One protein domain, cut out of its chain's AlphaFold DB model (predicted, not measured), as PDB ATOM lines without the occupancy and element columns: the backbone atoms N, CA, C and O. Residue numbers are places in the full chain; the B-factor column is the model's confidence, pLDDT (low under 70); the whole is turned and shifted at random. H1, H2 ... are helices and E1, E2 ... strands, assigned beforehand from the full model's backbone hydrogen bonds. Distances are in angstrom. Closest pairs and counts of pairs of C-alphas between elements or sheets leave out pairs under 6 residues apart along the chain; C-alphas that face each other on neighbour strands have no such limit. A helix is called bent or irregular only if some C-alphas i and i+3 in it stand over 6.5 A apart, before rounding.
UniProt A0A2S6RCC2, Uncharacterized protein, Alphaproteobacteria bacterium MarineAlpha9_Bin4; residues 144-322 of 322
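What this domain is: This is residues 144 to 322 of the 322 residues of an uncharacterized protein of Alphaproteobacteria bacterium MarineAlpha9_Bin4 (UniProt A0A2S6RCC2). A strongly twisted sheet of six antiparallel strands makes one part of the model, with H4 and H5 packed on it. Beyond its edge strand E6 a second part is made of H1, H2 and long loops, with H2 near E6 and H1 away from the sheet, while the short H3 packs on E6 from the opposite face to H2. The printed part has 179 residues, with five named helices and six named strands in the order H1 H2 H3 E1 E2 E3 H4 E4 E5 E6 H5, and its class is mixed, helices and strands. The sheet's order is E1 E2 E3 E4 E5 E6, the same as along the chain. The whole is compact, with a radius of gyration of the C-alphas of 15.8 A and spans of 44 by 39 by 32 A.

Where its parts are: Residues 144 to 161 hold no named element. H1, residues 162 to 170, begins at C-alpha 162, at (310.760, -29.297, 49.442), and is 12.1 A long. H2 is residues 176 to 181, 8.6 A, and H3 is residues 210 to 213, 5.4 A. E1 is residues 220 to 222, 6.7 A; E2 is residues 227 to 233, 20.2 A; E3 is residues 236 to 248, 35.6 A, and bends by 56 degrees at residue 245. H4, residues 250 to 256, is 10.4 A long and neither bent nor irregular, but only just: C-alphas 251 and 254 are 6.3 A apart. E4, residues 262 to 275, is 33.3 A long and bends by 74 degrees at residue 265; it starts at C-alpha 262, at (296.573, -46.155, 31.825). E5, residues 282 to 293, is 30.5 A long and bends by 62 degrees at residue 285. E6 is residues 298 to 306, 24.0 A. H5, residues 309 to 320, is 16.4 A long and ends at C-alpha 320, at (297.320, -59.868, 47.746).

How they stand to each other: From edge to edge of the sheet the strands' lines turn by 120 degrees. E1 E2 E3 and E4 E5 E6 are each a meander, each strand the antiparallel neighbour of the one before. In the hairpin of E1 and E2, N 221 and O 228 are 2.8 A apart, and in that of E2 and E3, N 229 and O 240 are 2.8 A apart, both within hydrogen-bond range. Between E3 and E4, N 241 and O 273 are 2.8 A apart; between E4 and E5, N 270 and O 286, 2.8 A; between E5 and E6, N 301 and O 289, 2.9 A. H5 is on the sheet at a height of 8.4 A and runs along the strands, at 4 degrees to E5 on the local plane; its closest C-alphas to E5 are those of Asp 309 and Tyr 285, 6.4 A apart. H4 is on the sheet at a height of 7.5 A, only just over E5 with 3 C-alphas, and runs across the strands, at 70 degrees to E5 on the local plane. The closest C-alphas of H2 and E6, Asn 181 and Lys 305, are 4.7 A apart. H3, on the opposite face to H2, has a height over the sheet of 4.3 A, only just above the sheet's level. H1 is not on the sheet; it is close to H2 but not clearly touching, the closest C-alphas, those of Glu 168 and Lys 176, being 6.7 A apart. In H2 and H5 every O i to N i+4 pair is within hydrogen-bond range; H1 has 4 of 5, H3 is too short for such a pair, and H4 has 1 of 3, beside 3 of 4 O i to N i+3 pairs.

The domain as a whole: The two C-alphas farthest apart, those of Glu 234 and Lys 322, are 50.0 A apart. The printed part has no cut and ends at the chain's last residue. The link from H2 to H3, with 28 residues, is long. The mean pLDDT of the printed part is 92.7, and residues 321 to 322 are under 70.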
ATOM      1  N   HIS A 144     313.000 -53.434  31.856       93.81
ATOM      2  CA  HIS A 144     311.917 -53.085  30.937       93.81
ATOM      3  C   HIS A 144     312.477 -52.908  29.527       93.81
ATOM      4  O   HIS A 144     313.510 -52.269  29.345       93.81
ATOM      5  N   ASN A 145     311.840 -53.506  28.517       91.25
ATOM      6  CA  ASN A 145     312.315 -53.473  27.126       91.25
ATOM      7  C   ASN A 145     313.811 -53.832  26.963       91.25
ATOM      8  O   ASN A 145     314.532 -53.216  26.181       91.25
ATOM      9  N   LYS A 146     314.273 -54.856  27.700       90.81
ATOM     10  CA  LYS A 146     315.676 -55.332  27.750       90.81
ATOM     11  C   LYS A 146     316.684 -54.324  28.326       90.81
ATOM     12  O   LYS A 146     317.886 -54.568  28.250       90.81
ATOM     13  N   LEU A 147     316.217 -53.226  28.916       91.94
ATOM     14  CA  LEU A 147     317.042 -52.232  29.593       91.94
ATOM     15  C   LEU A 147     316.763 -52.253  31.096       91.94
ATOM     16  O   LEU A 147     315.614 -52.320  31.530       91.94
ATOM     17  N   THR A 148     317.821 -52.185  31.897       95.38
ATOM     18  CA  THR A 148     317.701 -51.949  33.338       95.38
ATOM     19  C   THR A 148     317.286 -50.500  33.564       95.38
ATOM     20  O   THR A 148     317.953 -49.592  33.070       95.38
ATOM     21  N   ILE A 149     316.208 -50.285  34.319       96.50
ATOM     22  CA  ILE A 149     315.766 -48.948  34.719       96.50
ATOM     23  C   ILE A 149     316.857 -48.294  35.576       96.50
ATOM     24  O   ILE A 149     317.420 -48.925  36.471       96.50
ATOM     25  N   SER A 150     317.156 -47.032  35.290       96.25
ATOM     26  CA  SER A 150     318.129 -46.198  35.987       96.25
ATOM     27  C   SER A 150     317.608 -45.746  37.359       96.25
ATOM     28  O   SER A 150     316.437 -45.373  37.455       96.25
ATOM     29  N   PRO A 151     318.460 -45.665  38.401       96.31
ATOM     30  CA  PRO A 151     318.103 -45.065  39.689       96.31
ATOM     31  C   PRO A 151     317.450 -43.672  39.581       96.31
ATOM     32  O   PRO A 151     316.570 -43.347  40.369       96.31
ATOM     33  N   ARG A 152     317.788 -42.867  38.558       94.19
ATOM     34  CA  ARG A 152     317.168 -41.541  38.311       94.19
ATOM     35  C   ARG A 152     315.669 -41.584  38.017       94.19
ATOM     36  O   ARG A 152     315.004 -40.553  38.078       94.19
ATOM     37  N   CYS A 153     315.147 -42.742  37.631       96.38
ATOM     38  CA  CYS A 153     313.728 -42.911  37.353       96.38
ATOM     39  C   CYS A 153     312.882 -42.990  38.629       96.38
ATOM     40  O   CYS A 153     311.667 -42.834  38.556       96.38
ATOM     41  N   PHE A 154     313.495 -43.222  39.791       97.25
ATOM     42  CA  PHE A 154     312.777 -43.379  41.048       97.25
ATOM     43  C   PHE A 154     312.693 -42.039  41.779       97.25
ATOM     44  O   PHE A 154     313.670 -41.565  42.351       97.25
ATOM     45  N   SER A 155     311.516 -41.413  41.748       95.62
ATOM     46  CA  SER A 155     311.265 -40.210  42.545       95.62
ATOM     47  C   SER A 155     310.996 -40.577  44.003       95.62
ATOM     48  O   SER A 155     310.181 -41.463  44.273       95.62
ATOM     49  N   VAL A 156     311.660 -39.888  44.930       95.00
ATOM     50  CA  VAL A 156     311.509 -40.046  46.383       95.00
ATOM     51  C   VAL A 156     311.255 -38.685  47.030       95.00
ATOM     52  O   VAL A 156     311.630 -37.649  46.484       95.00
ATOM     53  N   LEU A 157     310.610 -38.674  48.197       94.25
ATOM     54  CA  LEU A 157     310.576 -37.500  49.073       94.25
ATOM     55  C   LEU A 157     312.010 -37.109  49.452       94.25
ATOM     56  O   LEU A 157     312.739 -37.935  49.997       94.25
ATOM     57  N   TRP A 158     312.408 -35.871  49.166       91.75
ATOM     58  CA  TRP A 158     313.733 -35.377  49.535       91.75
ATOM     59  C   TRP A 158     313.864 -35.233  51.045       91.75
ATOM     60  O   TRP A 158     312.876 -35.026  51.747       91.75
ATOM     61  N   VAL A 159     315.102 -35.276  51.541       86.88
ATOM     62  CA  VAL A 159     315.393 -35.074  52.969       86.88
ATOM     63  C   VAL A 159     314.895 -33.708  53.452       86.88
ATOM     64  O   VAL A 159     314.404 -33.613  54.573       86.88
ATOM     65  N   SER A 160     314.974 -32.672  52.611       89.25
ATOM     66  CA  SER A 160     314.408 -31.355  52.928       89.25
ATOM     67  C   SER A 160     312.879 -31.337  52.915       89.25
ATOM     68  O   SER A 160     312.274 -30.549  53.626       89.25
ATOM     69  N   GLY A 161     312.248 -32.227  52.144       93.88
ATOM     70  CA  GLY A 161     310.803 -32.257  51.925       93.88
ATOM     71  C   GLY A 161     310.306 -31.313  50.826       93.88
ATOM     72  O   GLY A 161     309.178 -31.493  50.362       93.88
ATOM     73  N   ASP A 162     311.147 -30.387  50.353       95.19
ATOM     74  CA  ASP A 162     310.760 -29.297  49.442       95.19
ATOM     75  C   ASP A 162     310.047 -29.795  48.180       95.19
ATOM     76  O   ASP A 162     309.063 -29.213  47.727       95.19
ATOM     77  N   ASN A 163     310.497 -30.923  47.618       95.31
ATOM     78  CA  ASN A 163     309.909 -31.458  46.394       95.31
ATOM     79  C   ASN A 163     308.457 -31.919  46.551       95.31
ATOM     80  O   ASN A 163     307.754 -31.959  45.551       95.31
ATOM     81  N   TYR A 164     308.003 -32.285  47.753       97.06
ATOM     82  CA  TYR A 164     306.586 -32.558  48.013       97.06
ATOM     83  C   TYR A 164     305.860 -31.302  48.497       97.06
ATOM     84  O   TYR A 164     304.694 -31.126  48.151       97.06
ATOM     85  N   GLU A 165     306.530 -30.424  49.244       97.31
ATOM     86  CA  GLU A 165     305.948 -29.166  49.735       97.31
ATOM     87  C   GLU A 165     305.488 -28.262  48.591       97.31
ATOM     88  O   GLU A 165     304.375 -27.745  48.641       97.31
ATOM     89  N   GLU A 166     306.245 -28.201  47.495       97.62
ATOM     90  CA  GLU A 166     305.826 -27.496  46.279       97.62
ATOM     91  C   GLU A 166     304.487 -28.008  45.727       97.62
ATOM     92  O   GLU A 166     303.606 -27.221  45.380       97.62
ATOM     93  N   TYR A 167     304.277 -29.328  45.687       97.88
ATOM     94  CA  TYR A 167     302.987 -29.882  45.265       97.88
ATOM     95  C   TYR A 167     301.888 -29.595  46.289       97.88
ATOM     96  O   TYR A 167     300.752 -29.303  45.915       97.88
ATOM     97  N   GLU A 168     302.207 -29.675  47.580       97.88
ATOM     98  CA  GLU A 168     301.247 -29.407  48.645       97.88
ATOM     99  C   GLU A 168     300.710 -27.977  48.577       97.88
ATOM    100  O   GLU A 168     299.506 -27.763  48.737       97.88
ATOM    101  N   GLU A 169     301.579 -27.010  48.300       97.12
ATOM    102  CA  GLU A 169     301.218 -25.600  48.209       97.12
ATOM    103  C   GLU A 169     300.504 -25.269  46.896       97.12
ATOM    104  O   GLU A 169     299.406 -24.703  46.919       97.12
ATOM    105  N   GLN A 170     301.071 -25.669  45.752       97.62
ATOM    106  CA  GLN A 170     300.508 -25.339  44.437       97.62
ATOM    107  C   GLN A 170     299.134 -25.981  44.211       97.62
ATOM    108  O   GLN A 170     298.236 -25.346  43.651       97.62
ATOM    109  N   TYR A 171     298.941 -27.213  44.695       97.38
ATOM    110  CA  TYR A 171     297.690 -27.964  44.544       97.38
ATOM    111  C   TYR A 171     296.817 -27.958  45.802       97.38
ATOM    112  O   TYR A 171     295.794 -28.643  45.834       97.38
ATOM    113  N   LYS A 172     297.180 -27.158  46.819       97.38
ATOM    114  CA  LYS A 172     296.414 -26.962  48.064       97.38
ATOM    115  C   LYS A 172     296.042 -28.284  48.741       97.38
ATOM    116  O   LYS A 172     294.894 -28.510  49.122       97.38
ATOM    117  N   ILE A 173     297.018 -29.178  48.864       97.62
ATOM    118  CA  ILE A 173     296.827 -30.497  49.462       97.62
ATOM    119  C   ILE A 173     296.680 -30.345  50.978       97.62
ATOM    120  O   ILE A 173     297.643 -30.059  51.687       97.62
ATOM    121  N   GLU A 174     295.469 -30.578  51.484       95.75
ATOM    122  CA  GLU A 174     295.174 -30.462  52.917       95.75
ATOM    123  C   GLU A 174     295.801 -31.605  53.728       95.75
ATOM    124  O   GLU A 174     296.459 -31.382  54.745       95.75
ATOM    125  N   ASN A 175     295.636 -32.852  53.269       97.06
ATOM    126  CA  ASN A 175     296.163 -34.028  53.960       97.06
ATOM    127  C   ASN A 175     297.579 -34.379  53.479       97.06
ATOM    128  O   ASN A 175     297.781 -35.321  52.709       97.06
ATOM    129  N   LYS A 176     298.559 -33.611  53.960       96.88
ATOM    130  CA  LYS A 176     299.985 -33.763  53.627       96.88
ATOM    131  C   LYS A 176     300.538 -35.149  53.974       96.88
ATOM    132  O   LYS A 176     301.267 -35.747  53.189       96.88
ATOM    133  N   THR A 177     300.150 -35.707  55.121       96.69
ATOM    134  CA  THR A 177     300.614 -37.035  55.555       96.69
ATOM    135  C   THR A 177     300.095 -38.152  54.651       96.69
ATOM    136  O   THR A 177     300.860 -39.060  54.320       96.69
ATOM    137  N   ASP A 178     298.821 -38.117  54.234       97.56
ATOM    138  CA  ASP A 178     298.311 -39.102  53.268       97.56
ATOM    139  C   ASP A 178     298.976 -38.919  51.903       97.56
ATOM    140  O   ASP A 178     299.371 -39.913  51.304       97.56
ATOM    141  N   PHE A 179     299.197 -37.680  51.457       98.00
ATOM    142  CA  PHE A 179     299.886 -37.396  50.199       98.00
ATOM    143  C   PHE A 179     301.314 -37.945  50.158       98.00
ATOM    144  O   PHE A 179     301.645 -38.724  49.263       98.00
ATOM    145  N   ARG A 180     302.140 -37.621  51.161       96.75
ATOM    146  CA  ARG A 180     303.533 -38.091  51.244       96.75
ATOM    147  C   ARG A 180     303.638 -39.621  51.320       96.75
ATOM    148  O   ARG A 180     304.631 -40.185  50.868       96.75
ATOM    149  N   ASN A 181     302.620 -40.302  51.858       96.88
ATOM    150  CA  ASN A 181     302.624 -41.760  52.013       96.88
ATOM    151  C   ASN A 181     301.874 -42.523  50.912       96.88
ATOM    152  O   ASN A 181     302.162 -43.695  50.690       96.88
ATOM    153  N   ASN A 182     300.910 -41.902  50.233       97.19
ATOM    154  CA  ASN A 182     300.010 -42.532  49.263       97.19
ATOM    155  C   ASN A 182     299.881 -41.681  47.987       97.19
ATOM    156  O   ASN A 182     298.786 -41.523  47.442       97.19
ATOM    157  N   VAL A 183     301.006 -41.141  47.514       96.94
ATOM    158  CA  VAL A 183     301.103 -40.225  46.364       96.94
ATOM    159  C   VAL A 183     300.402 -40.747  45.100       96.94
ATOM    160  O   VAL A 183     299.822 -39.960  44.353       96.94
ATOM    161  N   GLY A 184     300.331 -42.072  44.913       97.19
ATOM    162  CA  GLY A 184     299.579 -42.711  43.831       97.19
ATOM    163  C   GLY A 184     298.122 -42.238  43.722       97.19
ATOM    164  O   GLY A 184     297.627 -42.026  42.616       97.19
ATOM    165  N   LYS A 185     297.453 -41.981  44.856       96.81
ATOM    166  CA  LYS A 185     296.051 -41.521  44.911       96.81
ATOM    167  C   LYS A 185     295.842 -40.107  44.369       96.81
ATOM    168  O   LYS A 185     294.705 -39.718  44.116       96.81
ATOM    169  N   TYR A 186     296.911 -39.329  44.245       97.50
ATOM    170  CA  TYR A 186     296.836 -37.906  43.939       97.50
ATOM    171  C   TYR A 186     297.100 -37.612  42.465       97.50
ATOM    172  O   TYR A 186     296.613 -36.596  41.965       97.50
ATOM    173  N   PHE A 187     297.809 -38.497  41.757       96.31
ATOM    174  CA  PHE A 187     298.033 -38.352  40.321       96.31
ATOM    175  C   PHE A 187     296.713 -38.276  39.551       96.31
ATOM    176  O   PHE A 187     295.802 -39.073  39.779       96.31
ATOM    177  N   ILE A 188     296.628 -37.311  38.630       93.06
ATOM    178  CA  ILE A 188     295.468 -36.958  37.792       93.06
ATOM    179  C   ILE A 188     294.280 -36.369  38.566       93.06
ATOM    180  O   ILE A 188     293.580 -35.514  38.033       93.06
ATOM    181  N   ASN A 189     294.049 -36.785  39.811       94.31
ATOM    182  CA  ASN A 189     292.990 -36.224  40.647       94.31
ATOM    183  C   ASN A 189     293.304 -34.793  41.098       94.31
ATOM    184  O   ASN A 189     292.463 -33.907  40.984       94.31
ATOM    185  N   LEU A 190     294.515 -34.590  41.622       96.12
ATOM    186  CA  LEU A 190     294.963 -33.312  42.176       96.12
ATOM    187  C   LEU A 190     296.289 -32.857  41.575       96.12
ATOM    188  O   LEU A 190     296.419 -31.680  41.263       96.12
ATOM    189  N   ILE A 191     297.248 -33.769  41.386       96.69
ATOM    190  CA  ILE A 191     298.580 -33.440  40.862       96.69
ATOM    191  C   ILE A 191     298.779 -33.987  39.437       96.69
ATOM    192  O   ILE A 191     298.227 -35.043  39.105       96.69
ATOM    193  N   PRO A 192     299.564 -33.306  38.584       95.69
ATOM    194  CA  PRO A 192     299.847 -33.756  37.225       95.69
ATOM    195  C   PRO A 192     300.860 -34.905  37.199       95.69
ATOM    196  O   PRO A 192     301.530 -35.202  38.190       95.69
ATOM    197  N   ILE A 193     300.982 -35.539  36.032       94.69
ATOM    198  CA  ILE A 193     302.076 -36.476  35.731       94.69
ATOM    199  C   ILE A 193     303.314 -35.704  35.261       94.69
ATOM    200  O   ILE A 193     304.455 -36.091  35.525       94.69
ATOM    201  N   GLU A 194     303.077 -34.607  34.554       92.75
ATOM    202  CA  GLU A 194     304.083 -33.729  33.993       92.75
ATOM    203  C   GLU A 194     304.862 -32.973  35.076       92.75
ATOM    204  O   GLU A 194     304.491 -32.915  36.250       92.75
ATOM    205  N   GLU A 195     305.975 -32.380  34.655       95.62
ATOM    206  CA  GLU A 195     306.774 -31.519  35.517       95.62
ATOM    207  C   GLU A 195     306.026 -30.242  35.906       95.62
ATOM    208  O   GLU A 195     305.337 -29.628  35.087       95.62
ATOM    209  N   ILE A 196     306.243 -29.805  37.143       96.75
ATOM    210  CA  ILE A 196     305.796 -28.509  37.652       96.75
ATOM    211  C   ILE A 196     306.991 -27.566  37.775       96.75
ATOM    212  O   ILE A 196     308.120 -28.017  37.968       96.75
ATOM    213  N   ASN A 197     306.742 -26.262  37.671       97.06
ATOM    214  CA  ASN A 197     307.756 -25.257  37.988       97.06
ATOM    215  C   ASN A 197     307.756 -25.019  39.499       97.06
ATOM    216  O   ASN A 197     306.686 -24.868  40.084       97.06
ATOM    217  N   THR A 198     308.930 -24.959  40.110       96.00
ATOM    218  CA  THR A 198     309.090 -24.694  41.542       96.00
ATOM    219  C   THR A 198     309.200 -23.201  41.821       96.00
ATOM    220  O   THR A 198     309.517 -22.403  40.929       96.00
ATOM    221  N   SER A 199     308.995 -22.811  43.081       94.25
ATOM    222  CA  SER A 199     309.202 -21.430  43.535       94.25
ATOM    223  C   SER A 199     310.645 -20.925  43.336       94.25
ATOM    224  O   SER A 199     310.860 -19.721  43.190       94.25
ATOM    225  N   TRP A 200     311.626 -21.834  43.250       92.94
ATOM    226  CA  TRP A 200     313.042 -21.532  43.002       92.94
ATOM    227  C   TRP A 200     313.474 -21.620  41.526       92.94
ATOM    228  O   TRP A 200     314.661 -21.496  41.226       92.94
ATOM    229  N   GLY A 201     312.533 -21.778  40.588       93.38
ATOM    230  CA  GLY A 201     312.796 -21.648  39.149       93.38
ATOM    231  C   GLY A 201     313.294 -22.911  38.443       93.38
ATOM    232  O   GLY A 201     313.722 -22.832  37.290       93.38
ATOM    233  N   GLU A 202     313.216 -24.072  39.092       93.75
ATOM    234  CA  GLU A 202     313.515 -25.369  38.480       93.75
ATOM    235  C   GLU A 202     312.236 -26.133  38.135       93.75
ATOM    236  O   GLU A 202     311.126 -25.746  38.502       93.75
ATOM    237  N   LYS A 203     312.390 -27.241  37.407       95.56
ATOM    238  CA  LYS A 203     311.301 -28.174  37.138       95.56
ATOM    239  C   LYS A 203     311.491 -29.456  37.920       95.56
ATOM    240  O   LYS A 203     312.567 -30.052  37.890       95.56
ATOM    241  N   ILE A 204     310.425 -29.911  38.566       95.69
ATOM    242  CA  ILE A 204     310.403 -31.190  39.272       95.69
ATOM    243  C   ILE A 204     309.233 -32.038  38.789       95.69
ATOM    244  O   ILE A 204     308.203 -31.521  38.369       95.69
ATOM    245  N   SER A 205     309.394 -33.358  38.858       96.19
ATOM    246  CA  SER A 205     308.290 -34.300  38.663       96.19
ATOM    247  C   SER A 205     308.406 -35.484  39.611       96.19
ATOM    248  O   SER A 205     309.502 -36.037  39.789       96.19
ATOM    249  N   LEU A 206     307.265 -35.886  40.174       96.88
ATOM    250  CA  LEU A 206     307.107 -37.115  40.946       96.88
ATOM    251  C   LEU A 206     306.923 -38.358  40.056       96.88
ATOM    252  O   LEU A 206     307.305 -39.445  40.479       96.88
ATOM    253  N   ALA A 207     306.420 -38.216  38.826       96.88
ATOM    254  CA  ALA A 207     306.289 -39.299  37.848       96.88
ATOM    255  C   ALA A 207     307.350 -39.162  36.745       96.88
ATOM    256  O   ALA A 207     307.357 -38.209  35.970       96.88
ATOM    257  N   LYS A 208     308.270 -40.124  36.640       97.00
ATOM    258  CA  LYS A 208     309.402 -40.016  35.708       97.00
ATOM    259  C   LYS A 208     309.113 -40.729  34.397       97.00
ATOM    260  O   LYS A 208     308.860 -41.931  34.392       97.00
ATOM    261  N   ASN A 209     309.212 -40.009  33.278       95.88
ATOM    262  CA  ASN A 209     309.169 -40.623  31.955       95.88
ATOM    263  C   ASN A 209     310.363 -41.576  31.792       95.88
ATOM    264  O   ASN A 209     311.520 -41.163  31.907       95.88
ATOM    265  N   ILE A 210     310.082 -42.848  31.504       95.00
ATOM    266  CA  ILE A 210     311.086 -43.916  31.446       95.00
ATOM    267  C   ILE A 210     312.136 -43.673  30.372       95.00
ATOM    268  O   ILE A 210     313.315 -43.956  30.593       95.00
ATOM    269  N   VAL A 211     311.733 -43.167  29.207       92.44
ATOM    270  CA  VAL A 211     312.670 -42.911  28.112       92.44
ATOM    271  C   VAL A 211     313.637 -41.808  28.516       92.44
ATOM    272  O   VAL A 211     314.829 -41.917  28.247       92.44
ATOM    273  N   GLU A 212     313.151 -40.766  29.189       93.31
ATOM    274  CA  GLU A 212     313.961 -39.616  29.585       93.31
ATOM    275  C   GLU A 212     314.898 -39.909  30.752       93.31
ATOM    276  O   GLU A 212     316.095 -39.643  30.641       93.31
ATOM    277  N   CYS A 213     314.402 -40.504  31.839       93.00
ATOM    278  CA  CYS A 213     315.218 -40.775  33.025       93.00
ATOM    279  C   CYS A 213     316.288 -41.858  32.791       93.00
ATOM    280  O   CYS A 213     317.301 -41.889  33.494       93.00
ATOM    281  N   ASN A 214     316.110 -42.709  31.771       92.00
ATOM    282  CA  ASN A 214     317.125 -43.670  31.338       92.00
ATOM    283  C   ASN A 214     318.178 -43.082  30.386       92.00
ATOM    284  O   ASN A 214     319.192 -43.748  30.126       92.00
ATOM    285  N   LYS A 215     318.002 -41.851  29.880       89.88
ATOM    286  CA  LYS A 215     319.027 -41.192  29.054       89.88
ATOM    287  C   LYS A 215     320.332 -41.064  29.845       89.88
ATOM    288  O   LYS A 215     320.348 -40.779  31.039       89.88
ATOM    289  N   ASN A 216     321.453 -41.228  29.143       75.69
ATOM    290  CA  ASN A 216     322.801 -41.017  29.684       75.69
ATOM    291  C   ASN A 216     323.158 -41.885  30.908       75.69
ATOM    292  O   ASN A 216     323.921 -41.459  31.775       75.69
ATOM    293  N   SER A 217     322.684 -43.133  30.948       74.56
ATOM    294  CA  SER A 217     323.012 -44.125  31.990       74.56
ATOM    295  C   SER A 217     324.404 -44.764  31.817       74.56
ATOM    296  O   SER A 217     324.603 -45.929  32.138       74.56
ATOM    297  N   LYS A 218     325.394 -44.025  31.287       74.81
ATOM    298  CA  LYS A 218     326.749 -44.557  31.007       74.81
ATOM    299  C   LYS A 218     327.496 -45.012  32.268       74.81
ATOM    300  O   LYS A 218     328.339 -45.892  32.175       74.81
ATOM    301  N   ASN A 219     327.152 -44.440  33.422       85.88
ATOM    302  CA  ASN A 219     327.725 -44.775  34.730       85.88
ATOM    303  C   ASN A 219     326.816 -45.708  35.545       85.88
ATOM    304  O   ASN A 219     326.896 -45.721  36.771       85.88
ATOM    305  N   LEU A 220     325.898 -46.419  34.883       93.06
ATOM    306  CA  LEU A 220     325.033 -47.394  35.533       93.06
ATOM    307  C   LEU A 220     325.832 -48.666  35.809       93.06
ATOM    308  O   LEU A 220     326.358 -49.295  34.889       93.06
ATOM    309  N   LEU A 221     325.897 -49.057  37.073       94.94
ATOM    310  CA  LEU A 221     326.584 -50.252  37.531       94.94
ATOM    311  C   LEU A 221     325.558 -51.211  38.126       94.94
ATOM    312  O   LEU A 221     324.777 -50.853  39.001       94.94
ATOM    313  N   ILE A 222     325.565 -52.452  37.653       95.56
ATOM    314  CA  ILE A 222     324.752 -53.524  38.225       95.56
ATOM    315  C   ILE A 222     325.668 -54.308  39.159       95.56
ATOM    316  O   ILE A 222     326.626 -54.935  38.703       95.56
ATOM    317  N   LYS A 223     325.400 -54.234  40.462       95.25
ATOM    318  CA  LYS A 223     326.066 -55.036  41.492       95.25
ATOM    319  C   LYS A 223     325.182 -56.237  41.842       95.25
ATOM    320  O   LYS A 223     324.073 -56.365  41.328       95.25
ATOM    321  N   ASN A 224     325.682 -57.114  42.708       92.38
ATOM    322  CA  ASN A 224     324.934 -58.297  43.136       92.38
ATOM    323  C   ASN A 224     323.668 -57.920  43.920       92.38
ATOM    324  O   ASN A 224     322.630 -58.535  43.710       92.38
ATOM    325  N   ASP A 225     323.740 -56.869  44.743       93.19
ATOM    326  CA  ASP A 225     322.683 -56.558  45.714       93.19
ATOM    327  C   ASP A 225     321.911 -55.270  45.399       93.19
ATOM    328  O   ASP A 225     320.892 -54.981  46.024       93.19
ATOM    329  N   TYR A 226     322.394 -54.474  44.442       96.75
ATOM    330  CA  TYR A 226     321.781 -53.210  44.038       96.75
ATOM    331  C   TYR A 226     322.217 -52.772  42.634       96.75
ATOM    332  O   TYR A 226     323.209 -53.239  42.071       96.75
ATOM    333  N   VAL A 227     321.468 -51.831  42.072       97.50
ATOM    334  CA  VAL A 227     321.834 -51.061  40.884       97.50
ATOM    335  C   VAL A 227     322.271 -49.674  41.332       97.50
ATOM    336  O   VAL A 227     321.593 -49.046  42.137       97.50
ATOM    337  N   GLU A 228     323.393 -49.196  40.809       96.19
ATOM    338  CA  GLU A 228     324.040 -47.940  41.181       96.19
ATOM    339  C   GLU A 228     324.165 -47.012  39.976       96.19
ATOM    340  O   GLU A 228     324.434 -47.450  38.856       96.19
ATOM    341  N   LEU A 229     324.015 -45.714  40.214       94.88
ATOM    342  CA  LEU A 229     324.345 -44.666  39.267       94.88
ATOM    343  C   LEU A 229     325.090 -43.550  39.987       94.88
ATOM    344  O   LEU A 229     324.588 -42.971  40.948       94.88
ATOM    345  N   ILE A 230     326.255 -43.202  39.453       91.56
ATOM    346  CA  ILE A 230     327.046 -42.076  39.943       91.56
ATOM    347  C   ILE A 230     326.732 -40.849  39.090       91.56
ATOM    348  O   ILE A 230     326.908 -40.859  37.862       91.56
ATOM    349  N   THR A 231     326.270 -39.791  39.748       88.31
ATOM    350  CA  THR A 231     326.065 -38.467  39.166       88.31
ATOM    351  C   THR A 231     327.092 -37.501  39.745       88.31
ATOM    352  O   THR A 231     327.543 -37.662  40.872       88.31
ATOM    353  N   GLU A 232     327.512 -36.520  38.955       86.81
ATOM    354  CA  GLU A 232     328.509 -35.536  39.372       86.81
ATOM    355  C   GLU A 232     328.060 -34.163  38.890       86.81
ATOM    356  O   GLU A 232     327.622 -34.012  37.746       86.81
ATOM    357  N   ASN A 233     328.123 -33.189  39.788       83.50
ATOM    358  CA  ASN A 233     327.867 -31.782  39.517       83.50
ATOM    359  C   ASN A 233     328.937 -30.930  40.220       83.50
ATOM    360  O   ASN A 233     329.910 -31.457  40.760       83.50
ATOM    361  N   GLU A 234     328.773 -29.610  40.204       85.75
ATOM    362  CA  GLU A 234     329.728 -28.681  40.817       85.75
ATOM    363  C   GLU A 234     329.869 -28.829  42.343       85.75
ATOM    364  O   GLU A 234     330.891 -28.431  42.901       85.75
ATOM    365  N   TRP A 235     328.893 -29.452  43.012       78.69
ATOM    366  CA  TRP A 235     328.900 -29.701  44.457       78.69
ATOM    367  C   TRP A 235     329.488 -31.065  44.839       78.69
ATOM    368  O   TRP A 235     329.720 -31.323  46.020       78.69
ATOM    369  N   GLY A 236     329.774 -31.926  43.858       86.19
ATOM    370  CA  GLY A 236     330.443 -33.206  44.059       86.19
ATOM    371  C   GLY A 236     329.709 -34.387  43.434       86.19
ATOM    372  O   GLY A 236     328.938 -34.252  42.481       86.19
ATOM    373  N   LYS A 237     330.005 -35.580  43.958       90.12
ATOM    374  CA  LYS A 237     329.449 -36.846  43.478       90.12
ATOM    375  C   LYS A 237     328.275 -37.280  44.342       90.12
ATOM    376  O   LYS A 237     328.422 -37.406  45.554       90.12
ATOM    377  N   THR A 238     327.169 -37.607  43.688       90.25
ATOM    378  CA  THR A 238     326.018 -38.261  44.304       90.25
ATOM    379  C   THR A 238     325.911 -39.682  43.777       90.25
ATOM    380  O   THR A 238     326.007 -39.941  42.575       90.25
ATOM    381  N   PHE A 239     325.712 -40.614  44.692       93.06
ATOM    382  CA  PHE A 239     325.522 -42.021  44.410       93.06
ATOM    383  C   PHE A 239     324.052 -42.357  44.634       93.06
ATOM    384  O   PHE A 239     323.530 -42.197  45.739       93.06
ATOM    385  N   LEU A 240     323.394 -42.799  43.569       94.62
ATOM    386  CA  LEU A 240     322.001 -43.223  43.580       94.62
ATOM    387  C   LEU A 240     321.950 -44.740  43.483       94.62
ATOM    388  O   LEU A 240     322.587 -45.323  42.603       94.62
ATOM    389  N   TYR A 241     321.155 -45.370  44.337       96.12
ATOM    390  CA  TYR A 241     321.023 -46.817  44.400       96.12
ATOM    391  C   TYR A 241     319.557 -47.227  44.352       96.12
ATOM    392  O   TYR A 241     318.689 -46.520  44.861       96.12
ATOM    393  N   TYR A 242     319.278 -48.404  43.801       97.94
ATOM    394  CA  TYR A 242     318.037 -49.103  44.114       97.94
ATOM    395  C   TYR A 242     318.214 -50.618  44.113       97.94
ATOM    396  O   TYR A 242     319.133 -51.159  43.495       97.94
ATOM    397  N   LYS A 243     317.269 -51.305  44.749       97.88
ATOM    398  CA  LYS A 243     317.048 -52.742  44.583       97.88
ATOM    399  C   LYS A 243     315.559 -53.055  44.602       97.88
ATOM    400  O   LYS A 243     314.804 -52.512  45.410       97.88
ATOM    401  N   THR A 244     315.127 -53.918  43.690       98.12
ATOM    402  CA  THR A 244     313.770 -54.476  43.729       98.12
ATOM    403  C   THR A 244     313.673 -55.472  44.879       98.12
ATOM    404  O   THR A 244     314.571 -56.272  45.081       98.12
ATOM    405  N   LEU A 245     312.608 -55.407  45.670       96.94
ATOM    406  CA  LEU A 245     312.459 -56.218  46.882       96.94
ATOM    407  C   LEU A 245     311.403 -57.301  46.700       96.94
ATOM    408  O   LEU A 245     311.612 -58.453  47.071       96.94
ATOM    409  N   LYS A 246     310.271 -56.931  46.098       96.31
ATOM    410  CA  LYS A 246     309.137 -57.827  45.878       96.31
ATOM    411  C   LYS A 246     308.337 -57.383  44.668       96.31
ATOM    412  O   LYS A 246     308.128 -56.189  44.467       96.31
ATOM    413  N   LYS A 247     307.887 -58.336  43.856       96.00
ATOM    414  CA  LYS A 247     306.958 -58.057  42.759       96.00
ATOM    415  C   LYS A 247     305.567 -57.799  43.327       96.00
ATOM    416  O   LYS A 247     305.142 -58.514  44.223       96.00
ATOM    417  N   VAL A 248     304.878 -56.803  42.787       95.56
ATOM    418  CA  VAL A 248     303.498 -56.471  43.155       95.56
ATOM    419  C   VAL A 248     302.595 -56.780  41.970       95.56
ATOM    420  O   VAL A 248     302.926 -56.477  40.816       95.56
ATOM    421  N   SER A 249     301.450 -57.400  42.239       92.62
ATOM    422  CA  SER A 249     300.441 -57.677  41.225       92.62
ATOM    423  C   SER A 249     300.004 -56.393  40.520       92.62
ATOM    424  O   SER A 249     299.672 -55.386  41.145       92.62
ATOM    425  N   LYS A 250     299.945 -56.438  39.185       89.44
ATOM    426  CA  LYS A 250     299.530 -55.295  38.352       89.44
ATOM    427  C   LYS A 250     298.094 -54.853  38.652       89.44
ATOM    428  O   LYS A 250     297.771 -53.680  38.494       89.44
ATOM    429  N   ASN A 251     297.257 -55.776  39.130       85.44
ATOM    430  CA  ASN A 251     295.880 -55.491  39.537       85.44
ATOM    431  C   ASN A 251     295.822 -54.548  40.748       85.44
ATOM    432  O   ASN A 251     294.825 -53.863  40.947       85.44
ATOM    433  N   ASN A 252     296.897 -54.461  41.533       89.25
ATOM    434  CA  ASN A 252     296.949 -53.600  42.711       89.25
ATOM    435  C   ASN A 252     297.250 -52.143  42.347       89.25
ATOM    436  O   ASN A 252     296.934 -51.239  43.119       89.25
ATOM    437  N   CYS A 253     297.807 -51.894  41.157       92.12
ATOM    438  CA  CYS A 253     298.127 -50.547  40.694       92.12
ATOM    439  C   CYS A 253     296.886 -49.643  40.665       92.12
ATOM    440  O   CYS A 253     296.976 -48.489  41.074       92.12
ATOM    441  N   SER A 254     295.719 -50.160  40.255       88.94
ATOM    442  CA  SER A 254     294.470 -49.383  40.221       88.94
ATOM    443  C   SER A 254     293.963 -49.011  41.610       88.94
ATOM    444  O   SER A 254     293.324 -47.982  41.773       88.94
ATOM    445  N   ASN A 255     294.258 -49.812  42.631       92.06
ATOM    446  CA  ASN A 255     293.865 -49.487  43.998       92.06
ATOM    447  C   ASN A 255     294.790 -48.432  44.620       92.06
ATOM    448  O   ASN A 255     294.351 -47.627  45.440       92.06
ATOM    449  N   LEU A 256     296.066 -48.431  44.227       95.50
ATOM    450  CA  LEU A 256     297.055 -47.468  44.706       95.50
ATOM    451  C   LEU A 256     297.040 -46.148  43.918       95.50
ATOM    452  O   LEU A 256     297.415 -45.118  44.470       95.50
ATOM    453  N   ALA A 257     296.591 -46.169  42.661       95.75
ATOM    454  CA  ALA A 257     296.418 -45.000  41.797       95.75
ATOM    455  C   ALA A 257     295.052 -45.021  41.074       95.75
ATOM    456  O   ALA A 257     294.995 -45.177  39.852       95.75
ATOM    457  N   PRO A 258     293.935 -44.854  41.806       94.94
ATOM    458  CA  PRO A 258     292.575 -45.038  41.280       94.94
ATOM    459  C   PRO A 258     292.154 -44.055  40.186       94.94
ATOM    460  O   PRO A 258     291.241 -44.347  39.418       94.94
ATOM    461  N   TYR A 259     292.805 -42.897  40.097       94.88
ATOM    462  CA  TYR A 259     292.476 -41.867  39.109       94.88
ATOM    463  C   TYR A 259     293.377 -41.910  37.874       94.88
ATOM    464  O   TYR A 259     293.113 -41.214  36.888       94.88
ATOM    465  N   LEU A 260     294.426 -42.735  37.902       91.94
ATOM    466  CA  LEU A 260     295.365 -42.843  36.802       91.94
ATOM    467  C   LEU A 260     294.751 -43.673  35.671       91.94
ATOM    468  O   LEU A 260     294.475 -44.863  35.814       91.94
ATOM    469  N   LYS A 261     294.552 -43.034  34.518       86.94
ATOM    470  CA  LYS A 261     294.053 -43.686  33.304       86.94
ATOM    471  C   LYS A 261     295.240 -44.195  32.488       86.94
ATOM    472  O   LYS A 261     295.929 -43.411  31.843       86.94
ATOM    473  N   GLY A 262     295.482 -45.500  32.541       90.12
ATOM    474  CA  GLY A 262     296.573 -46.155  31.825       90.12
ATOM    475  C   GLY A 262     296.657 -47.644  32.148       90.12
ATOM    476  O   GLY A 262     295.888 -48.165  32.955       90.12
ATOM    477  N   THR A 263     297.605 -48.331  31.520       94.62
ATOM    478  CA  THR A 263     297.880 -49.750  31.780       94.62
ATOM    479  C   THR A 263     299.094 -49.879  32.690       94.62
ATOM    480  O   THR A 263     300.164 -49.384  32.348       94.62
ATOM    481  N   CYS A 264     298.952 -50.561  33.831       96.44
ATOM    482  CA  CYS A 264     300.096 -50.906  34.676       96.44
ATOM    483  C   CYS A 264     300.852 -52.093  34.063       96.44
ATOM    484  O   CYS A 264     300.364 -53.224  34.070       96.44
ATOM    485  N   ASN A 265     302.051 -51.853  33.537       95.75
ATOM    486  CA  ASN A 265     302.873 -52.857  32.863       95.75
ATOM    487  C   ASN A 265     303.615 -53.755  33.849       95.75
ATOM    488  O   ASN A 265     303.791 -54.945  33.586       95.75
ATOM    489  N   SER A 266     304.058 -53.206  34.976       96.88
ATOM    490  CA  SER A 266     304.698 -53.943  36.070       96.88
ATOM    491  C   SER A 266     304.728 -53.088  37.335       96.88
ATOM    492  O   SER A 266     304.606 -51.868  37.257       96.88
ATOM    493  N   SER A 267     304.879 -53.723  38.494       97.69
ATOM    494  CA  SER A 267     304.989 -53.028  39.773       97.69
ATOM    495  C   SER A 267     305.868 -53.819  40.734       97.69
ATOM    496  O   SER A 267     305.863 -55.054  40.715       97.69
ATOM    497  N   TYR A 268     306.642 -53.100  41.541       98.19
ATOM    498  CA  TYR A 268     307.542 -53.669  42.537       98.19
ATOM    499  C   TYR A 268     307.574 -52.789  43.785       98.19
ATOM    500  O   TYR A 268     307.480 -51.564  43.686       98.19
ATOM    501  N   LEU A 269     307.771 -53.422  44.942       98.12
ATOM    502  CA  LEU A 269     308.385 -52.780  46.098       98.12
ATOM    503  C   LEU A 269     309.868 -52.588  45.794       98.12
ATOM    504  O   LEU A 269     310.546 -53.531  45.377       98.12
ATOM    505  N   VAL A 270     310.362 -51.377  45.998       98.50
ATOM    506  CA  VAL A 270     311.733 -50.985  45.689       98.50
ATOM    507  C   VAL A 270     312.291 -50.212  46.871       98.50
ATOM    508  O   VAL A 270     311.635 -49.308  47.392       98.50
ATOM    509  N   ASN A 271     313.508 -50.565  47.275       97.69
ATOM    510  CA  ASN A 271     314.321 -49.711  48.124       97.69
ATOM    511  C   ASN A 271     315.163 -48.804  47.229       97.69
ATOM    512  O   ASN A 271     315.828 -49.294  46.316       97.69
ATOM    513  N   VAL A 272     315.104 -47.502  47.486       97.38
ATOM    514  CA  VAL A 272     315.836 -46.465  46.759       97.38
ATOM    515  C   VAL A 272     316.681 -45.714  47.772       97.38
ATOM    516  O   VAL A 272     316.175 -45.344  48.831       97.38
ATOM    517  N   SER A 273     317.951 -45.496  47.458       95.12
ATOM    518  CA  SER A 273     318.885 -44.855  48.376       95.12
ATOM    519  C   SER A 273     319.725 -43.794  47.684       95.12
ATOM    520  O   SER A 273     320.065 -43.919  46.507       95.12
ATOM    521  N   GLU A 274     320.108 -42.774  48.442       92.38
ATOM    522  CA  GLU A 274     320.963 -41.683  47.984       92.38
ATOM    523  C   GLU A 274     322.076 -41.410  48.996       92.38
ATOM    524  O   GLU A 274     321.849 -41.342  50.209       92.38
ATOM    525  N   ASN A 275     323.291 -41.233  48.482       90.00
ATOM    526  CA  ASN A 275     324.451 -40.798  49.244       90.00
ATOM    527  C   ASN A 275     325.165 -39.676  48.478       90.00
ATOM    528  O   ASN A 275     325.691 -39.902  47.391       90.00
ATOM    529  N   SER A 276     325.195 -38.474  49.044       84.12
ATOM    530  CA  SER A 276     325.873 -37.291  48.491       84.12
ATOM    531  C   SER A 276     327.250 -37.030  49.128       84.12
ATOM    532  O   SER A 276     327.815 -35.946  48.993       84.12
ATOM    533  N   GLY A 277     327.806 -38.025  49.827       74.12
ATOM    534  CA  GLY A 277     329.072 -37.965  50.553       74.12
ATOM    535  C   GLY A 277     328.928 -38.254  52.053       74.12
ATOM    536  O   GLY A 277     327.842 -38.260  52.629       74.12
ATOM    537  N   GLY A 278     330.058 -38.485  52.725       75.69
ATOM    538  CA  GLY A 278     330.094 -38.748  54.167       75.69
ATOM    539  C   GLY A 278     329.686 -40.176  54.552       75.69
ATOM    540  O   GLY A 278     329.929 -41.127  53.815       75.69
ATOM    541  N   THR A 279     329.127 -40.336  55.758       71.81
ATOM    542  CA  THR A 279     328.769 -41.656  56.332       71.81
ATOM    543  C   THR A 279     327.263 -41.914  56.398       71.81
ATOM    544  O   THR A 279     326.851 -42.947  56.920       71.81
ATOM    545  N   TYR A 280     326.442 -40.986  55.897       79.56
ATOM    546  CA  TYR A 280     324.986 -41.102  55.882       79.56
ATOM    547  C   TYR A 280     324.500 -41.509  54.489       79.56
ATOM    548  O   TYR A 280     325.053 -41.101  53.473       79.56
ATOM    549  N   THR A 281     323.469 -42.341  54.434       85.69
ATOM    550  CA  THR A 281     322.796 -42.732  53.194       85.69
ATOM    551  C   THR A 281     321.307 -42.715  53.482       85.69
ATOM    552  O   THR A 281     320.846 -43.455  54.353       85.69
ATOM    553  N   SER A 282     320.568 -41.855  52.783       87.81
ATOM    554  CA  SER A 282     319.108 -41.853  52.870       87.81
ATOM    555  C   SER A 282     318.586 -43.089  52.156       87.81
ATOM    556  O   SER A 282     319.130 -43.468  51.121       87.81
ATOM    557  N   SER A 283     317.573 -43.740  52.713       91.25
ATOM    558  CA  SER A 283     316.950 -44.920  52.117       91.25
ATOM    559  C   SER A 283     315.450 -44.865  52.331       91.25
ATOM    560  O   SER A 283     314.988 -44.733  53.461       91.25
ATOM    561  N   ASP A 284     314.702 -45.024  51.249       94.06
ATOM    562  CA  ASP A 284     313.251 -45.048  51.262       94.06
ATOM    563  C   ASP A 284     312.725 -46.324  50.602       94.06
ATOM    564  O   ASP A 284     313.391 -46.955  49.775       94.06
ATOM    565  N   TYR A 285     311.502 -46.696  50.968       96.75
ATOM    566  CA  TYR A 285     310.819 -47.879  50.464       96.75
ATOM    567  C   TYR A 285     309.514 -47.449  49.820       96.75
ATOM    568  O   TYR A 285     308.671 -46.827  50.468       96.75
ATOM    569  N   TYR A 286     309.332 -47.785  48.549       98.12
ATOM    570  CA  TYR A 286     308.109 -47.460  47.829       98.12
ATOM    571  C   TYR A 286     307.648 -48.631  46.981       98.12
ATOM    572  O   TYR A 286     308.452 -49.338  46.374       98.12
ATOM    573  N   ILE A 287     306.332 -48.782  46.859       98.31
ATOM    574  CA  ILE A 287     305.774 -49.450  45.688       98.31
ATOM    575  C   ILE A 287     305.799 -48.445  44.541       98.31
ATOM    576  O   ILE A 287     305.251 -47.348  44.665       98.31
ATOM    577  N   TYR A 288     306.387 -48.844  43.419       98.50
ATOM    578  CA  TYR A 288     306.299 -48.123  42.153       98.50
ATOM    579  C   TYR A 288     305.491 -48.933  41.145       98.50
ATOM    580  O   TYR A 288     305.526 -50.167  41.146       98.50
ATOM    581  N   GLY A 289     304.796 -48.240  40.249       97.69
ATOM    582  CA  GLY A 289     304.180 -48.828  39.065       97.69
ATOM    583  C   GLY A 289     304.783 -48.234  37.798       97.69
ATOM    584  O   GLY A 289     304.997 -47.026  37.713       97.69
ATOM    585  N   LEU A 290     305.051 -49.088  36.816       97.56
ATOM    586  CA  LEU A 290     305.373 -48.682  35.455       97.56
ATOM    587  C   LEU A 290     304.077 -48.646  34.649       97.56
ATOM    588  O   LEU A 290     303.477 -49.700  34.434       97.56
ATOM    589  N   PHE A 291     303.662 -47.469  34.194       96.94
ATOM    590  CA  PHE A 291     302.410 -47.281  33.464       96.94
ATOM    591  C   PHE A 291     302.654 -46.829  32.034       96.94
ATOM    592  O   PHE A 291     303.461 -45.933  31.811       96.94
ATOM    593  N   THR A 292     301.891 -47.380  31.091       95.94
ATOM    594  CA  THR A 292     301.653 -46.748  29.788       95.94
ATOM    595  C   THR A 292     300.382 -45.914  29.885       95.94
ATOM    596  O   THR A 292     299.310 -46.455  30.178       95.94
ATOM    597  N   LEU A 293     300.500 -44.607  29.662       92.12
ATOM    598  CA  LEU A 293     299.372 -43.675  29.675       92.12
ATOM    599  C   LEU A 293     298.739 -43.557  28.278       92.12
ATOM    600  O   LEU A 293     299.184 -44.186  27.317       92.12
ATOM    601  N   ASN A 294     297.645 -42.800  28.166       82.75
ATOM    602  CA  ASN A 294     296.817 -42.742  26.950       82.75
ATOM    603  C   ASN A 294     297.546 -42.201  25.708       82.75
ATOM    604  O   ASN A 294     297.169 -42.517  24.582       82.75
ATOM    605  N   ASP A 295     298.588 -41.401  25.900       82.75
ATOM    606  CA  ASP A 295     299.486 -40.895  24.858       82.75
ATOM    607  C   ASP A 295     300.571 -41.914  24.453       82.75
ATOM    608  O   ASP A 295     301.457 -41.605  23.659       82.75
ATOM    609  N   SER A 296     300.487 -43.144  24.970       86.56
ATOM    610  CA  SER A 296     301.480 -44.217  24.837       86.56
ATOM    611  C   SER A 296     302.828 -43.932  25.508       86.56
ATOM    612  O   SER A 296     303.755 -44.728  25.352       86.56
ATOM    613  N   ALA A 297     302.958 -42.845  26.274       92.81
ATOM    614  CA  ALA A 297     304.167 -42.574  27.034       92.81
ATOM    615  C   ALA A 297     304.229 -43.458  28.288       92.81
ATOM    616  O   ALA A 297     303.215 -43.769  28.922       92.81
ATOM    617  N   GLU A 298     305.444 -43.883  28.640       96.38
ATOM    618  CA  GLU A 298     305.689 -44.763  29.778       96.38
ATOM    619  C   GLU A 298     306.298 -43.999  30.951       96.38
ATOM    620  O   GLU A 298     307.345 -43.359  30.814       96.38
ATOM    621  N   TYR A 299     305.669 -44.113  32.118       97.31
ATOM    622  CA  TYR A 299     306.080 -43.433  33.341       97.31
ATOM    623  C   TYR A 299     306.312 -44.422  34.474       97.31
ATOM    624  O   TYR A 299     305.506 -45.328  34.699       97.31
ATOM    625  N   LEU A 300     307.392 -44.209  35.223       97.88
ATOM    626  CA  LEU A 300     307.586 -44.819  36.528       97.88
ATOM    627  C   LEU A 300     307.009 -43.894  37.594       97.88
ATOM    628  O   LEU A 300     307.419 -42.738  37.721       97.88
ATOM    629  N   ILE A 301     306.038 -44.410  38.336       97.69
ATOM    630  CA  ILE A 301     305.202 -43.619  39.232       97.69
ATOM    631  C   ILE A 301     305.321 -44.190  40.649       97.69
ATOM    632  O   ILE A 301     305.049 -45.384  40.828       97.69
ATOM    633  N   PRO A 302     305.725 -43.391  41.658       98.12
ATOM    634  CA  PRO A 302     305.627 -43.802  43.052       98.12
ATOM    635  C   PRO A 302     304.151 -43.942  43.416       98.12
ATOM    636  O   PRO A 302     303.332 -43.092  43.083       98.12
ATOM    637  N   LEU A 303     303.795 -45.033  44.081       97.75
ATOM    638  CA  LEU A 303     302.409 -45.332  44.432       97.75
ATOM    639  C   LEU A 303     302.176 -45.198  45.934       97.75
ATOM    640  O   LEU A 303     301.218 -44.552  46.364       97.75
ATOM    641  N   LYS A 304     303.071 -45.782  46.735       97.62
ATOM    642  CA  LYS A 304     302.956 -45.803  48.194       97.62
ATOM    643  C   LYS A 304     304.328 -45.874  48.851       97.62
ATOM    644  O   LYS A 304     305.135 -46.688  48.416       97.62
ATOM    645  N   LYS A 305     304.551 -45.061  49.885       97.38
ATOM    646  CA  LYS A 305     305.754 -45.049  50.728       97.38
ATOM    647  C   LYS A 305     305.575 -45.951  51.952       97.38
ATOM    648  O   LYS A 305     304.466 -46.049  52.483       97.38
ATOM    649  N   PHE A 306     306.678 -46.530  52.417       95.19
ATOM    650  CA  PHE A 306     306.806 -47.281  53.663       95.19
ATOM    651  C   PHE A 306     308.041 -46.823  54.440       95.19
ATOM    652  O   PHE A 306     308.997 -46.293  53.864       95.19
ATOM    653  N   LYS A 307     308.024 -47.043  55.754       90.75
ATOM    654  CA  LYS A 307     309.156 -46.757  56.641       90.75
ATOM    655  C   LYS A 307     310.240 -47.831  56.557       90.75
ATOM    656  O   LYS A 307     311.407 -47.524  56.779       90.75
ATOM    657  N   SER A 308     309.867 -49.069  56.232       90.06
ATOM    658  CA  SER A 308     310.783 -50.212  56.169       90.06
ATOM    659  C   SER A 308     310.397 -51.215  55.076       90.06
ATOM    660  O   SER A 308     309.259 -51.231  54.596       90.06
ATOM    661  N   ASP A 309     311.344 -52.088  54.712       91.62
ATOM    662  CA  ASP A 309     311.083 -53.255  53.856       91.62
ATOM    663  C   ASP A 309     309.982 -54.143  54.464       91.62
ATOM    664  O   ASP A 309     309.005 -54.491  53.801       91.62
ATOM    665  N   THR A 310     310.081 -54.421  55.769       90.25
ATOM    666  CA  THR A 310     309.105 -55.216  56.527       90.25
ATOM    667  C   THR A 310     307.684 -54.676  56.395       90.25
ATOM    668  O   THR A 310     306.769 -55.440  56.077       90.25
ATOM    669  N   GLU A 311     307.484 -53.369  56.594       91.62
ATOM    670  CA  GLU A 311     306.166 -52.744  56.443       91.62
ATOM    671  C   GLU A 311     305.642 -52.903  55.006       91.62
ATOM    672  O   GLU A 311     304.493 -53.302  54.803       91.62
ATOM    673  N   GLY A 312     306.499 -52.663  54.006       94.44
ATOM    674  CA  GLY A 312     306.150 -52.797  52.591       94.44
ATOM    675  C   GLY A 312     305.755 -54.221  52.196       94.44
ATOM    676  O   GLY A 312     304.723 -54.423  51.550       94.44
ATOM    677  N   ARG A 313     306.532 -55.228  52.610       94.38
ATOM    678  CA  ARG A 313     306.235 -56.641  52.324       94.38
ATOM    679  C   ARG A 313     304.958 -57.102  53.012       94.38
ATOM    680  O   ARG A 313     304.128 -57.727  52.357       94.38
ATOM    681  N   ASN A 314     304.767 -56.740  54.282       92.38
ATOM    682  CA  ASN A 314     303.544 -57.056  55.023       92.38
ATOM    683  C   ASN A 314     302.317 -56.398  54.398       92.38
ATOM    684  O   ASN A 314     301.254 -57.013  54.329       92.38
ATOM    685  N   TYR A 315     302.451 -55.159  53.923       93.31
ATOM    686  CA  TYR A 315     301.379 -54.500  53.193       93.31
ATOM    687  C   TYR A 315     301.001 -55.296  51.943       93.31
ATOM    688  O   TYR A 315     299.823 -55.572  51.755       93.31
ATOM    689  N   ILE A 316     301.980 -55.710  51.132       94.19
ATOM    690  CA  ILE A 316     301.729 -56.476  49.900       94.19
ATOM    691  C   ILE A 316     301.076 -57.824  50.205       94.19
ATOM    692  O   ILE A 316     300.072 -58.145  49.582       94.19
ATOM    693  N   ASP A 317     301.586 -58.575  51.182       91.50
ATOM    694  CA  ASP A 317     301.031 -59.888  51.542       91.50
ATOM    695  C   ASP A 317     299.572 -59.785  52.010       91.50
ATOM    696  O   ASP A 317     298.709 -60.538  51.559       91.50
ATOM    697  N   ASN A 318     299.257 -58.785  52.837       87.94
ATOM    698  CA  ASN A 318     297.885 -58.525  53.281       87.94
ATOM    699  C   ASN A 318     296.975 -57.983  52.172       87.94
ATOM    700  O   ASN A 318     295.747 -58.070  52.272       87.94
ATOM    701  N   PHE A 319     297.563 -57.353  51.158       80.81
ATOM    702  CA  PHE A 319     296.847 -56.783  50.026       80.81
ATOM    703  C   PHE A 319     296.533 -57.836  48.958       80.81
ATOM    704  O   PHE A 319     295.463 -57.786  48.365       80.81
ATOM    705  N   GLU A 320     297.446 -58.783  48.729       74.62
ATOM    706  CA  GLU A 320     297.320 -59.868  47.746       74.62
ATOM    707  C   GLU A 320     296.640 -61.127  48.305       74.62
ATOM    708  O   GLU A 320     296.138 -61.937  47.533       74.62
ATOM    709  N   GLY A 321     296.585 -61.288  49.630       60.97
ATOM    710  CA  GLY A 321     295.836 -62.358  50.298       60.97
ATOM    711  C   GLY A 321     294.317 -62.131  50.390       60.97
ATOM    712  O   GLY A 321     293.638 -62.908  51.063       60.97
ATOM    713  N   LYS A 322     293.790 -61.068  49.767       47.19
ATOM    714  CA  LYS A 322     292.355 -60.750  49.656       47.19
ATOM    715  C   LYS A 322     291.856 -60.982  48.236       47.19
ATOM    716  O   LYS A 322     290.681 -61.391  48.115       47.19
TER     717      LYS A 322